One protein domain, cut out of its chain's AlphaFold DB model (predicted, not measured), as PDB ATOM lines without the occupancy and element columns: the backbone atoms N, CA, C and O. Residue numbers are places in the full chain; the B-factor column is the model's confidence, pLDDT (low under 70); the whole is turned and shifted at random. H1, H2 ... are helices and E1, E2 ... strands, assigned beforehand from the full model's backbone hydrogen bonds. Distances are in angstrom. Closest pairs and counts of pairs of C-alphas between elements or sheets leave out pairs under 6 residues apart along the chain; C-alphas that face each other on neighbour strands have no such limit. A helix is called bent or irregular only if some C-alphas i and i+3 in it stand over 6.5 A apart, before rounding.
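What this domain is: This is residues 2 to 104 of the 236 residues of an uncharacterized protein of Piromyces finnis (UniProt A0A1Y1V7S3). A two-strand hairpin, E1 and E2, runs with E1 alongside two short helices, H1 and H2, which follow one after the other; the short helix H3 lies at the end far from Asn 2, and H4 crosses H2. A long loop leads back to near H1, and the longest helix, H5, runs from there to H3. The printed part has 103 residues, in the order E1 E2 H1 H2 H3 H4 H5; the sheet E1 - E2 is antiparallel and the class is mixed, helices and strands. It is compact, with a radius of gyration of the C-alphas of 14.0 A, and spans 51 by 28 by 22 A.

How they stand to each other: E1, residues 8 to 15, and E2, residues 18 to 25, form a hairpin, with N 11 and O 22 within hydrogen-bond range at 2.8 A. The closest C-alphas of E1 and H1, residues 26 to 33, are those of Val 9 and Gln 26, 6.0 A apart. H2, residues 36 to 45, touches H4, residues 61 to 68, at a steep tilt of 58 degrees, closest at C-alphas 38 and 63, 4.6 A. H5, residues 88 to 103, touches H3, residues 51 to 57, with residues 99 to 103 alone, closest at C-alphas 55 and 103, 5.5 A. H5 only just touches H1, with 3 pairs of C-alphas within 8 A, made by its residues 88 to 92 alone; the closest are C-alphas 32 and 88, 7.2 A. In H1, H2, H3 and H5 every O i to N i+4 pair is within hydrogen-bond range; in H4, 2 of 4.

Where its parts are: E1 begins at C-alpha 8 (189.990, 183.705, 214.904) and is 20.5 A long; E2 is 22.1 A. H4 is irregular: C-alphas 62 and 65 are 7.5 A apart. H5, 22.0 A long, ends at C-alpha 103 (200.196, 150.179, 215.456).

The domain as a whole: The C-alphas farthest apart, of Asn 2 and Ser 52, are 51.5 A apart. The printed part has no cut. The link H4 to H5, residues 69 to 87, is long. The pLDDT is under 70 in residues 2 to 6 and 79 to 86.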
ATOM      1  N   ASN A   2     200.987 198.020 215.497       33.38
ATOM      2  CA  ASN A   2     199.646 197.437 215.516       33.38
ATOM      3  C   ASN A   2     199.792 195.915 215.598       33.38
ATOM      4  O   ASN A   2     200.234 195.301 214.630       33.38
ATOM      5  N   LYS A   3     199.432 195.311 216.738       41.44
ATOM      6  CA  LYS A   3     199.097 193.884 216.778       41.44
ATOM      7  C   LYS A   3     197.934 193.698 215.801       41.44
ATOM      8  O   LYS A   3     196.850 194.222 216.061       41.44
ATOM      9  N   LYS A   4     198.163 193.026 214.665       46.31
ATOM     10  CA  LYS A   4     197.059 192.448 213.889       46.31
ATOM     11  C   LYS A   4     196.225 191.649 214.892       46.31
ATOM     12  O   LYS A   4     196.790 190.859 215.642       46.31
ATOM     13  N   ARG A   5     194.921 191.926 214.982       50.16
ATOM     14  CA  ARG A   5     194.010 190.949 215.578       50.16
ATOM     15  C   ARG A   5     194.123 189.731 214.683       50.16
ATOM     16  O   ARG A   5     193.879 189.862 213.487       50.16
ATOM     17  N   ASP A   6     194.565 188.613 215.234       58.22
ATOM     18  CA  ASP A   6     194.399 187.348 214.542       58.22
ATOM     19  C   ASP A   6     192.888 187.138 214.412       58.22
ATOM     20  O   ASP A   6     192.159 187.138 215.409       58.22
ATOM     21  N   ASP A   7     192.400 187.096 213.174       71.44
ATOM     22  CA  ASP A   7     191.005 186.785 212.897       71.44
ATOM     23  C   ASP A   7     190.807 185.304 213.239       71.44
ATOM     24  O   ASP A   7     191.143 184.410 212.461       71.44
ATOM     25  N   PHE A   8     190.338 185.047 214.460       80.56
ATOM     26  CA  PHE A   8     189.990 183.705 214.904       80.56
ATOM     27  C   PHE A   8     188.778 183.194 214.123       80.56
ATOM     28  O   PHE A   8     187.792 183.913 213.936       80.56
ATOM     29  N   VAL A   9     188.830 181.928 213.727       85.94
ATOM     30  CA  VAL A   9     187.755 181.217 213.037       85.94
ATOM     31  C   VAL A   9     187.298 180.018 213.851       85.94
ATOM     32  O   VAL A   9     188.064 179.465 214.640       85.94
ATOM     33  N   THR A  10     186.042 179.621 213.653       87.31
ATOM     34  CA  THR A  10     185.495 178.418 214.283       87.31
ATOM     35  C   THR A  10     185.831 177.175 213.456       87.31
ATOM     36  O   THR A  10     185.648 177.157 212.230       87.31
ATOM     37  N   LEU A  11     186.311 176.141 214.137       86.75
ATOM     38  CA  LEU A  11     186.461 174.770 213.664       86.75
ATOM     39  C   LEU A  11     185.547 173.885 214.515       86.75
ATOM     40  O   LEU A  11     185.593 173.981 215.735       86.75
ATOM     41  N   ASP A  12     184.765 173.018 213.882       87.81
ATOM     42  CA  ASP A  12     183.974 172.009 214.588       87.81
ATOM     43  C   ASP A  12     184.654 170.647 214.435       87.81
ATOM     44  O   ASP A  12     184.994 170.259 213.314       87.81
ATOM     45  N   THR A  13     184.853 169.933 215.542       86.88
ATOM     46  CA  THR A  13     185.453 168.594 215.555       86.88
ATOM     47  C   THR A  13     184.795 167.676 216.580       86.88
ATOM     48  O   THR A  13     184.092 168.139 217.475       86.88
ATOM     49  N   TYR A  14     184.990 166.366 216.435       85.06
ATOM     50  CA  TYR A  14     184.540 165.386 217.415       85.06
ATOM     51  C   TYR A  14     185.624 165.116 218.453       85.06
ATOM     52  O   TYR A  14     186.779 164.921 218.100       85.06
ATOM     53  N   TYR A  15     185.222 165.016 219.715       82.31
ATOM     54  CA  TYR A  15     186.052 164.517 220.803       82.31
ATOM     55  C   TYR A  15     185.197 163.597 221.675       82.31
ATOM     56  O   TYR A  15     184.125 163.988 222.134       82.31
ATOM     57  N   ASN A  16     185.623 162.343 221.859       82.62
ATOM     58  CA  ASN A  16     184.904 161.335 222.654       82.62
ATOM     59  C   ASN A  16     183.399 161.188 222.326       82.62
ATOM     60  O   ASN A  16     182.566 161.014 223.215       82.62
ATOM     61  N   GLY A  17     183.043 161.229 221.040       84.19
ATOM     62  CA  GLY A  17     181.675 161.049 220.545       84.19
ATOM     63  C   GLY A  17     180.831 162.324 220.499       84.19
ATOM     64  O   GLY A  17     179.709 162.294 219.992       84.19
ATOM     65  N   GLU A  18     181.354 163.451 220.978       86.06
ATOM     66  CA  GLU A  18     180.631 164.719 221.056       86.06
ATOM     67  C   GLU A  18     181.234 165.753 220.102       86.06
ATOM     68  O   GLU A  18     182.439 165.761 219.863       86.06
ATOM     69  N   LEU A  19     180.385 166.610 219.525       87.31
ATOM     70  CA  LEU A  19     180.815 167.679 218.626       87.31
ATOM     71  C   LEU A  19     181.177 168.926 219.443       87.31
ATOM     72  O   LEU A  19     180.327 169.468 220.150       87.31
ATOM     73  N   TYR A  20     182.405 169.401 219.285       83.00
ATOM     74  CA  TYR A  20     182.954 170.581 219.941       83.00
ATOM     75  C   TYR A  20     183.305 171.657 218.918       83.00
ATOM     76  O   TYR A  20     183.886 171.375 217.870       83.00
ATOM     77  N   SER A  21     182.986 172.908 219.252       85.00
ATOM     78  CA  SER A  21     183.370 174.082 218.469       85.00
ATOM     79  C   SER A  21     184.563 174.778 219.110       85.00
ATOM     80  O   SER A  21     184.512 175.202 220.264       85.00
ATOM     81  N   TYR A  22     185.612 174.969 218.326       77.56
ATOM     82  CA  TYR A  22     186.894 175.517 218.739       77.56
ATOM     83  C   TYR A  22     187.235 176.800 217.981       77.56
ATOM     84  O   TYR A  22     186.894 176.933 216.807       77.56
ATOM     85  N   LYS A  23     187.944 177.743 218.616       81.50
ATOM     86  CA  LYS A  23     188.465 178.947 217.944       81.50
ATOM     87  C   LYS A  23     189.962 178.817 217.685       81.50
ATOM     88  O   LYS A  23     190.731 178.694 218.626       81.50
ATOM     89  N   CYS A  24     190.366 178.937 216.424       81.25
ATOM     90  CA  CYS A  24     191.760 178.854 215.975       81.25
ATOM     91  C   CYS A  24     192.095 179.934 214.944       81.25
ATOM     92  O   CYS A  24     191.215 180.651 214.470       81.25
ATOM     93  N   SER A  25     193.369 180.043 214.562       83.50
ATOM     94  CA  SER A  25     193.741 180.785 213.357       83.50
ATOM     95  C   SER A  25     193.240 180.057 212.102       83.50
ATOM     96  O   SER A  25     193.143 178.829 212.072       83.50
ATOM     97  N   GLN A  26     192.973 180.802 211.026       85.94
ATOM     98  CA  GLN A  26     192.602 180.202 209.738       85.94
ATOM     99  C   GLN A  26     193.681 179.247 209.201       85.94
ATOM    100  O   GLN A  26     193.361 178.252 208.557       85.94
ATOM    101  N   GLU A  27     194.955 179.538 209.474       85.44
ATOM    102  CA  GLU A  27     196.079 178.682 209.093       85.44
ATOM    103  C   GLU A  27     196.010 177.317 209.791       85.44
ATOM    104  O   GLU A  27     196.068 176.287 209.121       85.44
ATOM    105  N   CYS A  28     195.794 177.300 211.110       84.88
ATOM    106  CA  CYS A  28     195.668 176.051 211.853       84.88
ATOM    107  C   CYS A  28     194.391 175.283 211.476       84.88
ATOM    108  O   CYS A  28     194.445 174.065 211.320       84.88
ATOM    109  N   LYS A  29     193.271 175.975 211.211       87.94
ATOM    110  CA  LYS A  29     192.061 175.342 210.658       87.94
ATOM    111  C   LYS A  29     192.357 174.593 209.357       87.94
ATOM    112  O   LYS A  29     192.053 173.410 209.255       87.94
ATOM    113  N   ASN A  30     192.971 175.271 208.387       89.19
ATOM    114  CA  ASN A  30     193.291 174.676 207.087       89.19
ATOM    115  C   ASN A  30     194.215 173.461 207.231       89.19
ATOM    116  O   ASN A  30     194.082 172.488 206.493       89.19
ATOM    117  N   HIS A  31     195.154 173.529 208.175       88.88
ATOM    118  CA  HIS A  31     196.077 172.440 208.466       88.88
ATOM    119  C   HIS A  31     195.374 171.238 209.108       88.88
ATOM    120  O   HIS A  31     195.528 170.114 208.637       88.88
ATOM    121  N   TYR A  32     194.532 171.464 210.119       90.00
ATOM    122  CA  TYR A  32     193.740 170.411 210.759       90.00
ATOM    123  C   TYR A  32     192.761 169.739 209.789       90.00
ATOM    124  O   TYR A  32     192.562 168.524 209.829       90.00
ATOM    125  N   GLU A  33     192.160 170.505 208.875       92.19
ATOM    126  CA  GLU A  33     191.195 169.992 207.900       92.19
ATOM    127  C   GLU A  33     191.774 168.892 206.994       92.19
ATOM    128  O   GLU A  33     191.003 168.040 206.540       92.19
ATOM    129  N   ILE A  34     193.103 168.830 206.826       93.00
ATOM    130  CA  ILE A  34     193.814 167.733 206.140       93.00
ATOM    131  C   ILE A  34     193.546 166.390 206.839       93.00
ATOM    132  O   ILE A  34     193.354 165.370 206.179       93.00
ATOM    133  N   TYR A  35     193.492 166.387 208.172       93.31
ATOM    134  CA  TYR A  35     193.321 165.184 208.994       93.31
ATOM    135  C   TYR A  35     191.895 165.001 209.523       93.31
ATOM    136  O   TYR A  35     191.544 163.902 209.951       93.31
ATOM    137  N   SER A  36     191.055 166.040 209.450       92.12
ATOM    138  CA  SER A  36     189.712 166.086 210.055       92.12
ATOM    139  C   SER A  36     188.851 164.854 209.779       92.12
ATOM    140  O   SER A  36     188.207 164.336 210.683       92.12
ATOM    141  N   LYS A  37     188.861 164.317 208.553       93.88
ATOM    142  CA  LYS A  37     188.080 163.113 208.215       93.88
ATOM    143  C   LYS A  37     188.532 161.883 208.998       93.88
ATOM    144  O   LYS A  37     187.683 161.104 209.425       93.88
ATOM    145  N   CYS A  38     189.841 161.712 209.175       96.12
ATOM    146  CA  CYS A  38     190.395 160.640 209.990       96.12
ATOM    147  C   CYS A  38     189.949 160.811 211.441       96.12
ATOM    148  O   CYS A  38     189.295 159.923 211.983       96.12
ATOM    149  N   PHE A  39     190.228 161.973 212.032       94.06
ATOM    150  CA  PHE A  39     189.965 162.229 213.449       94.06
ATOM    151  C   PHE A  39     188.471 162.182 213.767       94.06
ATOM    152  O   PHE A  39     188.066 161.464 214.665       94.06
ATOM    153  N   HIS A  40     187.602 162.751 212.927       93.06
ATOM    154  CA  HIS A  40     186.153 162.619 213.104       93.06
ATOM    155  C   HIS A  40     185.696 161.158 213.136       93.06
ATOM    156  O   HIS A  40     184.829 160.801 213.926       93.06
ATOM    157  N   ILE A  41     186.248 160.294 212.281       93.88
ATOM    158  CA  ILE A  41     185.895 158.873 212.300       93.88
ATOM    159  C   ILE A  41     186.436 158.209 213.567       93.88
ATOM    160  O   ILE A  41     185.708 157.449 214.212       93.88
ATOM    161  N   LEU A  42     187.684 158.492 213.928       94.12
ATOM    162  CA  LEU A  42     188.313 157.950 215.121       94.12
ATOM    163  C   LEU A  42     187.548 158.366 216.385       94.12
ATOM    164  O   LEU A  42     187.148 157.501 217.158       94.12
ATOM    165  N   ASP A  43     187.242 159.643 216.548       90.81
ATOM    166  CA  ASP A  43     186.721 160.211 217.794       90.81
ATOM    167  C   ASP A  43     185.198 160.219 217.881       90.81
ATOM    168  O   ASP A  43     184.657 160.436 218.958       90.81
ATOM    169  N   ASN A  44     184.487 159.899 216.797       91.06
ATOM    170  CA  ASN A  44     183.037 159.686 216.816       91.06
ATOM    171  C   ASN A  44     182.660 158.199 216.762       91.06
ATOM    172  O   ASN A  44     181.854 157.710 217.549       91.06
ATOM    173  N   LYS A  45     183.240 157.444 215.821       93.06
ATOM    174  CA  LYS A  45     182.833 156.056 215.553       93.06
ATOM    175  C   LYS A  45     183.693 155.032 216.288       93.06
ATOM    176  O   LYS A  45     183.194 153.962 216.628       93.06
ATOM    177  N   TYR A  46     184.967 155.343 216.515       93.19
ATOM    178  CA  TYR A  46     185.947 154.413 217.083       93.19
ATOM    179  C   TYR A  46     186.552 154.922 218.404       93.19
ATOM    180  O   TYR A  46     187.684 154.574 218.735       93.19
ATOM    181  N   TYR A  47     185.834 155.757 219.164       87.88
ATOM    182  CA  TYR A  47     186.349 156.325 220.420       87.88
ATOM    183  C   TYR A  47     186.318 155.322 221.580       87.88
ATOM    184  O   TYR A  47     187.197 155.337 222.433       87.88
ATOM    185  N   ASN A  48     185.347 154.403 221.581       90.25
ATOM    186  CA  ASN A  48     185.157 153.398 222.629       90.25
ATOM    187  C   ASN A  48     185.249 151.968 222.072       90.25
ATOM    188  O   ASN A  48     184.362 151.138 222.271       90.25
ATOM    189  N   VAL A  49     186.297 151.705 221.293       93.06
ATOM    190  CA  VAL A  49     186.592 150.380 220.726       93.06
ATOM    191  C   VAL A  49     187.867 149.815 221.338       93.06
ATOM    192  O   VAL A  49     188.618 150.520 222.010       93.06
ATOM    193  N   THR A  50     188.140 148.535 221.099       94.94
ATOM    194  CA  THR A  50     189.386 147.921 221.576       94.94
ATOM    195  C   THR A  50     190.613 148.561 220.920       94.94
ATOM    196  O   THR A  50     190.544 149.062 219.798       94.94
ATOM    197  N   PHE A  51     191.787 148.472 221.555       94.69
ATOM    198  CA  PHE A  51     193.042 148.953 220.957       94.69
ATOM    199  C   PHE A  51     193.352 148.312 219.595       94.69
ATOM    200  O   PHE A  51     193.955 148.949 218.727       94.69
ATOM    201  N   SER A  52     192.891 147.080 219.371       94.50
ATOM    202  CA  SER A  52     193.029 146.395 218.080       94.50
ATOM    203  C   SER A  52     192.148 147.001 217.010       94.50
ATOM    204  O   SER A  52     192.597 147.235 215.887       94.50
ATOM    205  N   GLU A  53     190.903 147.299 217.354       95.88
ATOM    206  CA  GLU A  53     189.976 147.969 216.450       95.88
ATOM    207  C   GLU A  53     190.411 149.405 216.173       95.88
ATOM    208  O   GLU A  53     190.418 149.803 215.009       95.88
ATOM    209  N   ARG A  54     190.875 150.140 217.195       94.81
ATOM    210  CA  ARG A  54     191.431 151.491 217.040       94.81
ATOM    211  C   ARG A  54     192.663 151.481 216.137       94.81
ATOM    212  O   ARG A  54     192.805 152.341 215.275       94.81
ATOM    213  N   CYS A  55     193.536 150.482 216.266       96.06
ATOM    214  CA  CYS A  55     194.667 150.368 215.353       96.06
ATOM    215  C   CYS A  55     194.219 150.089 213.909       96.06
ATOM    216  O   CYS A  55     194.717 150.687 212.954       96.06
ATOM    217  N   LYS A  56     193.231 149.205 213.724       95.94
ATOM    218  CA  LYS A  56     192.678 148.908 212.395       95.94
ATOM    219  C   LYS A  56     192.015 150.128 211.758       95.94
ATOM    220  O   LYS A  56     192.143 150.279 210.545       95.94
ATOM    221  N   SER A  57     191.352 150.993 212.529       96.44
ATOM    222  CA  SER A  57     190.667 152.174 211.989       96.44
ATOM    223  C   SER A  57     191.616 153.217 211.398       96.44
ATOM    224  O   SER A  57     191.216 153.925 210.482       96.44
ATOM    225  N   TYR A  58     192.885 153.263 211.811       95.81
ATOM    226  CA  TYR A  58     193.877 154.111 211.139       95.81
ATOM    227  C   TYR A  58     194.182 153.675 209.697       95.81
ATOM    228  O   TYR A  58     194.643 154.489 208.907       95.81
ATOM    229  N   ASN A  59     193.897 152.425 209.311       94.06
ATOM    230  CA  ASN A  59     194.102 151.948 207.934       94.06
ATOM    231  C   ASN A  59     192.935 152.286 206.989       94.06
ATOM    232  O   ASN A  59     192.928 151.845 205.838       94.06
ATOM    233  N   LEU A  60     191.927 153.019 207.467       95.00
ATOM    234  CA  LEU A  60     190.848 153.522 206.624       95.00
ATOM    235  C   LEU A  60     191.382 154.567 205.634       95.00
ATOM    236  O   LEU A  60     192.370 155.256 205.895       95.00
ATOM    237  N   VAL A  61     190.721 154.694 204.480       96.44
ATOM    238  CA  VAL A  61     191.173 155.586 203.398       96.44
ATOM    239  C   VAL A  61     191.219 157.050 203.844       96.44
ATOM    240  O   VAL A  61     192.080 157.807 203.402       96.44
ATOM    241  N   GLU A  62     190.346 157.427 204.774       96.69
ATOM    242  CA  GLU A  62     190.242 158.755 205.372       96.69
ATOM    243  C   GLU A  62     191.462 159.140 206.217       96.69
ATOM    244  O   GLU A  62     191.696 160.325 206.430       96.69
ATOM    245  N   CYS A  63     192.260 158.165 206.657       96.88
ATOM    246  CA  CYS A  63     193.462 158.375 207.463       96.88
ATOM    247  C   CYS A  63     194.759 158.383 206.648       96.88
ATOM    248  O   CYS A  63     195.836 158.559 207.214       96.88
ATOM    249  N   LYS A  64     194.689 158.237 205.319       95.75
ATOM    250  CA  LYS A  64     195.878 158.162 204.460       95.75
ATOM    251  C   LYS A  64     196.787 159.388 204.591       95.75
ATOM    252  O   LYS A  64     197.999 159.220 204.709       95.75
ATOM    253  N   ASP A  65     196.212 160.589 204.578       94.31
ATOM    254  CA  ASP A  65     196.992 161.830 204.642       94.31
ATOM    255  C   ASP A  65     197.645 161.994 206.021       94.31
ATOM    256  O   ASP A  65     198.839 162.285 206.106       94.31
ATOM    257  N   PHE A  66     196.910 161.675 207.093       95.31
ATOM    258  CA  PHE A  66     197.452 161.610 208.452       95.31
ATOM    259  C   PHE A  66     198.645 160.648 208.545       95.31
ATOM    260  O   PHE A  66     199.717 161.039 209.003       95.31
ATOM    261  N   LEU A  67     198.505 159.420 208.034       94.50
ATOM    262  CA  LEU A  67     199.583 158.428 208.056       94.50
ATOM    263  C   LEU A  67     200.794 158.846 207.218       94.50
ATOM    264  O   LEU A  67     201.930 158.581 207.606       94.50
ATOM    265  N   SER A  68     200.578 159.517 206.084       91.75
ATOM    266  CA  SER A  68     201.681 160.023 205.256       91.75
ATOM    267  C   SER A  68     202.483 161.136 205.940       91.75
ATOM    268  O   SER A  68     203.671 161.290 205.661       91.75
ATOM    269  N   ASN A  69     201.858 161.853 206.877       90.75
ATOM    270  CA  ASN A  69     202.460 162.943 207.642       90.75
ATOM    271  C   ASN A  69     202.812 162.545 209.085       90.75
ATOM    272  O   ASN A  69     203.143 163.416 209.890       90.75
ATOM    273  N   LEU A  70     202.770 161.248 209.417       91.31
ATOM    274  CA  LEU A  70     202.938 160.741 210.782       91.31
ATOM    275  C   LEU A  70     204.200 161.277 211.467       91.31
ATOM    276  O   LEU A  70     204.138 161.676 212.624       91.31
ATOM    277  N   TYR A  71     205.316 161.315 210.738       89.94
ATOM    278  CA  TYR A  71     206.613 161.737 211.268       89.94
ATOM    279  C   TYR A  71     206.986 163.184 210.938       89.94
ATOM    280  O   TYR A  71     208.001 163.684 211.407       89.94
ATOM    281  N   GLN A  72     206.169 163.890 210.153       87.31
ATOM    282  CA  GLN A  72     206.464 165.279 209.810       87.31
ATOM    283  C   GLN A  72     206.270 166.178 211.044       87.31
ATOM    284  O   GLN A  72     205.257 166.033 211.741       87.31
ATOM    285  N   PRO A  73     207.188 167.120 211.323       79.31
ATOM    286  CA  PRO A  73     206.997 168.114 212.375       79.31
ATOM    287  C   PRO A  73     205.723 168.931 212.140       79.31
ATOM    288  O   PRO A  73     205.452 169.351 211.016       79.31
ATOM    289  N   ASP A  74     204.960 169.196 213.200       75.94
ATOM    290  CA  ASP A  74     203.719 169.969 213.112       75.94
ATOM    291  C   ASP A  74     203.825 171.290 213.870       75.94
ATOM    292  O   ASP A  74     203.401 171.419 215.008       75.94
ATOM    293  N   ASN A  75     204.443 172.297 213.261       78.69
ATOM    294  CA  ASN A  75     204.606 173.593 213.925       78.69
ATOM    295  C   ASN A  75     203.464 174.574 213.622       78.69
ATOM    296  O   ASN A  75     203.436 175.661 214.200       78.69
ATOM    297  N   THR A  76     202.537 174.213 212.730       82.12
ATOM    298  CA  THR A  76     201.503 175.118 212.208       82.12
ATOM    299  C   THR A  76     200.505 175.517 213.291       82.12
ATOM    300  O   THR A  76     200.147 176.687 213.414       82.12
ATOM    301  N   CYS A  77     200.086 174.556 214.117       78.44
ATOM    302  CA  CYS A  77     199.106 174.787 215.177       78.44
ATOM    303  C   CYS A  77     199.721 175.149 216.536       78.44
ATOM    304  O   CYS A  77     198.996 175.574 217.422       78.44
ATOM    305  N   LYS A  78     201.051 175.100 216.685       72.81
ATOM    306  CA  LYS A  78     201.767 175.267 217.967       72.81
ATOM    307  C   LYS A  78     201.536 176.607 218.694       72.81
ATOM    308  O   LYS A  78     201.850 176.738 219.870       72.81
ATOM    309  N   ASN A  79     201.049 177.628 217.987       58.66
ATOM    310  CA  ASN A  79     200.754 178.955 218.549       58.66
ATOM    311  C   ASN A  79     199.239 179.261 218.597       58.66
ATOM    312  O   ASN A  79     198.849 180.415 218.792       58.66
ATOM    313  N   GLY A  80     198.380 178.266 218.352       53.34
ATOM    314  CA  GLY A  80     196.928 178.412 218.293       53.34
ATOM    315  C   GLY A  80     196.300 178.391 219.682       53.34
ATOM    316  O   GLY A  80     195.993 177.340 220.217       53.34
ATOM    317  N   HIS A  81     196.066 179.560 220.278       50.50
ATOM    318  CA  HIS A  81     195.377 179.624 221.568       50.50
ATOM    319  C   HIS A  81     193.871 179.411 221.411       50.50
ATOM    320  O   HIS A  81     193.110 180.340 221.131       50.50
ATOM    321  N   GLY A  82     193.465 178.178 221.652       48.34
ATOM    322  CA  GLY A  82     192.108 177.821 221.995       48.34
ATOM    323  C   GLY A  82     191.661 178.349 223.348       48.34
ATOM    324  O   GLY A  82     192.489 178.484 224.249       48.34
ATOM    325  N   PRO A  83     190.366 178.632 223.548       41.66
ATOM    326  CA  PRO A  83     189.807 178.660 224.891       41.66
ATOM    327  C   PRO A  83     189.697 177.221 225.444       41.66
ATOM    328  O   PRO A  83     189.222 176.350 224.729       41.66
ATOM    329  N   GLU A  84     190.087 177.024 226.711       50.53
ATOM    330  CA  GLU A  84     189.879 175.803 227.531       50.53
ATOM    331  C   GLU A  84     190.766 174.575 227.230       50.53
ATOM    332  O   GLU A  84     190.262 173.535 226.830       50.53
ATOM    333  N   ASP A  85     192.076 174.677 227.501       50.06
ATOM    334  CA  ASP A  85     193.043 173.557 227.624       50.06
ATOM    335  C   ASP A  85     193.164 172.580 226.433       50.06
ATOM    336  O   ASP A  85     193.955 171.647 226.483       50.06
ATOM    337  N   TYR A  86     192.438 172.810 225.340       55.84
ATOM    338  CA  TYR A  86     192.520 172.034 224.110       55.84
ATOM    339  C   TYR A  86     193.266 172.831 223.036       55.84
ATOM    340  O   TYR A  86     192.835 173.915 222.626       55.84
ATOM    341  N   ASP A  87     194.389 172.303 222.561       75.12
ATOM    342  CA  ASP A  87     195.101 172.806 221.387       75.12
ATOM    343  C   ASP A  87     195.017 171.763 220.264       75.12
ATOM    344  O   ASP A  87     195.193 170.563 220.474       75.12
ATOM    345  N   LEU A  88     194.759 172.216 219.036       81.69
ATOM    346  CA  LEU A  88     194.797 171.345 217.857       81.69
ATOM    347  C   LEU A  88     196.197 170.760 217.641       81.69
ATOM    348  O   LEU A  88     196.324 169.686 217.053       81.69
ATOM    349  N   TYR A  89     197.242 171.442 218.116       85.44
ATOM    350  CA  TYR A  89     198.585 170.879 218.172       85.44
ATOM    351  C   TYR A  89     198.643 169.619 219.045       85.44
ATOM    352  O   TYR A  89     199.226 168.617 218.616       85.44
ATOM    353  N   ASP A  90     198.002 169.638 220.215       86.50
ATOM    354  CA  ASP A  90     197.960 168.500 221.134       86.50
ATOM    355  C   ASP A  90     197.147 167.364 220.521       86.50
ATOM    356  O   ASP A  90     197.613 166.229 220.498       86.50
ATOM    357  N   GLU A  91     195.994 167.666 219.919       87.00
ATOM    358  CA  GLU A  91     195.168 166.674 219.221       87.00
ATOM    359  C   GLU A  91     195.955 165.947 218.122       87.00
ATOM    360  O   GLU A  91     195.983 164.713 218.066       87.00
ATOM    361  N   ILE A  92     196.627 166.696 217.244       90.81
ATOM    362  CA  ILE A  92     197.399 166.100 216.148       90.81
ATOM    363  C   ILE A  92     198.570 165.286 216.712       90.81
ATOM    364  O   ILE A  92     198.805 164.156 216.273       90.81
ATOM    365  N   SER A  93     199.297 165.834 217.687       92.12
ATOM    366  CA  SER A  93     200.456 165.178 218.302       92.12
ATOM    367  C   SER A  93     200.055 163.901 219.038       92.12
ATOM    368  O   SER A  93     200.679 162.856 218.847       92.12
ATOM    369  N   MET A  94     198.968 163.942 219.806       92.38
ATOM    370  CA  MET A  94     198.445 162.790 220.529       92.38
ATOM    371  C   MET A  94     197.911 161.721 219.583       92.38
ATOM    372  O   MET A  94     198.177 160.546 219.823       92.38
ATOM    373  N   ASN A  95     197.267 162.067 218.464       94.25
ATOM    374  CA  ASN A  95     196.902 161.065 217.457       94.25
ATOM    375  C   ASN A  95     198.140 160.372 216.861       94.25
ATOM    376  O   ASN A  95     198.130 159.150 216.690       94.25
ATOM    377  N   LYS A  96     199.237 161.105 216.595       95.50
ATOM    378  CA  LYS A  96     200.515 160.505 216.145       95.50
ATOM    379  C   LYS A  96     201.076 159.543 217.194       95.50
ATOM    380  O   LYS A  96     201.403 158.401 216.867       95.50
ATOM    381  N   ILE A  97     201.131 159.981 218.453       96.62
ATOM    382  CA  ILE A  97     201.575 159.185 219.606       96.62
ATOM    383  C   ILE A  97     200.723 157.915 219.751       96.62
ATOM    384  O   ILE A  97     201.265 156.814 219.854       96.62
ATOM    385  N   TYR A  98     199.395 158.036 219.686       96.06
ATOM    386  CA  TYR A  98     198.476 156.903 219.773       96.06
ATOM    387  C   TYR A  98     198.653 155.928 218.616       96.06
ATOM    388  O   TYR A  98     198.712 154.722 218.848       96.06
ATOM    389  N   TYR A  99     198.758 156.408 217.375       97.12
ATOM    390  CA  TYR A  99     199.027 155.524 216.245       97.12
ATOM    391  C   TYR A  99     200.320 154.735 216.466       97.12
ATOM    392  O   TYR A  99     200.322 153.511 216.344       97.12
ATOM    393  N   ILE A 100     201.403 155.412 216.853       97.44
ATOM    394  CA  ILE A 100     202.694 154.771 217.107       97.44
ATOM    395  C   ILE A 100     202.572 153.718 218.208       97.44
ATOM    396  O   ILE A 100     202.976 152.573 217.998       97.44
ATOM    397  N   ALA A 101     201.969 154.062 219.344       97.62
ATOM    398  CA  ALA A 101     201.805 153.145 220.463       97.62
ATOM    399  C   ALA A 101     200.991 151.903 220.079       97.62
ATOM    400  O   ALA A 101     201.359 150.789 220.443       97.62
ATOM    401  N   LEU A 102     199.914 152.071 219.309       97.19
ATOM    402  CA  LEU A 102     198.980 150.990 218.998       97.19
ATOM    403  C   LEU A 102     199.377 150.145 217.783       97.19
ATOM    404  O   LEU A 102     199.006 148.969 217.733       97.19
ATOM    405  N   CYS A 103     200.063 150.737 216.802       97.06
ATOM    406  CA  CYS A 103     200.196 150.179 215.456       97.06
ATOM    407  C   CYS A 103     201.622 149.952 214.966       97.06
ATOM    408  O   CYS A 103     201.789 149.471 213.842       97.06
ATOM    409  N   SER A 104     202.644 150.271 215.759       95.94
ATOM    410  CA  SER A 104     204.023 150.097 215.313       95.94
ATOM    411  C   SER A 104     204.351 148.635 215.040       95.94
ATOM    412  O   SER A 104     204.027 147.738 215.823       95.94
TER     413      SER A 104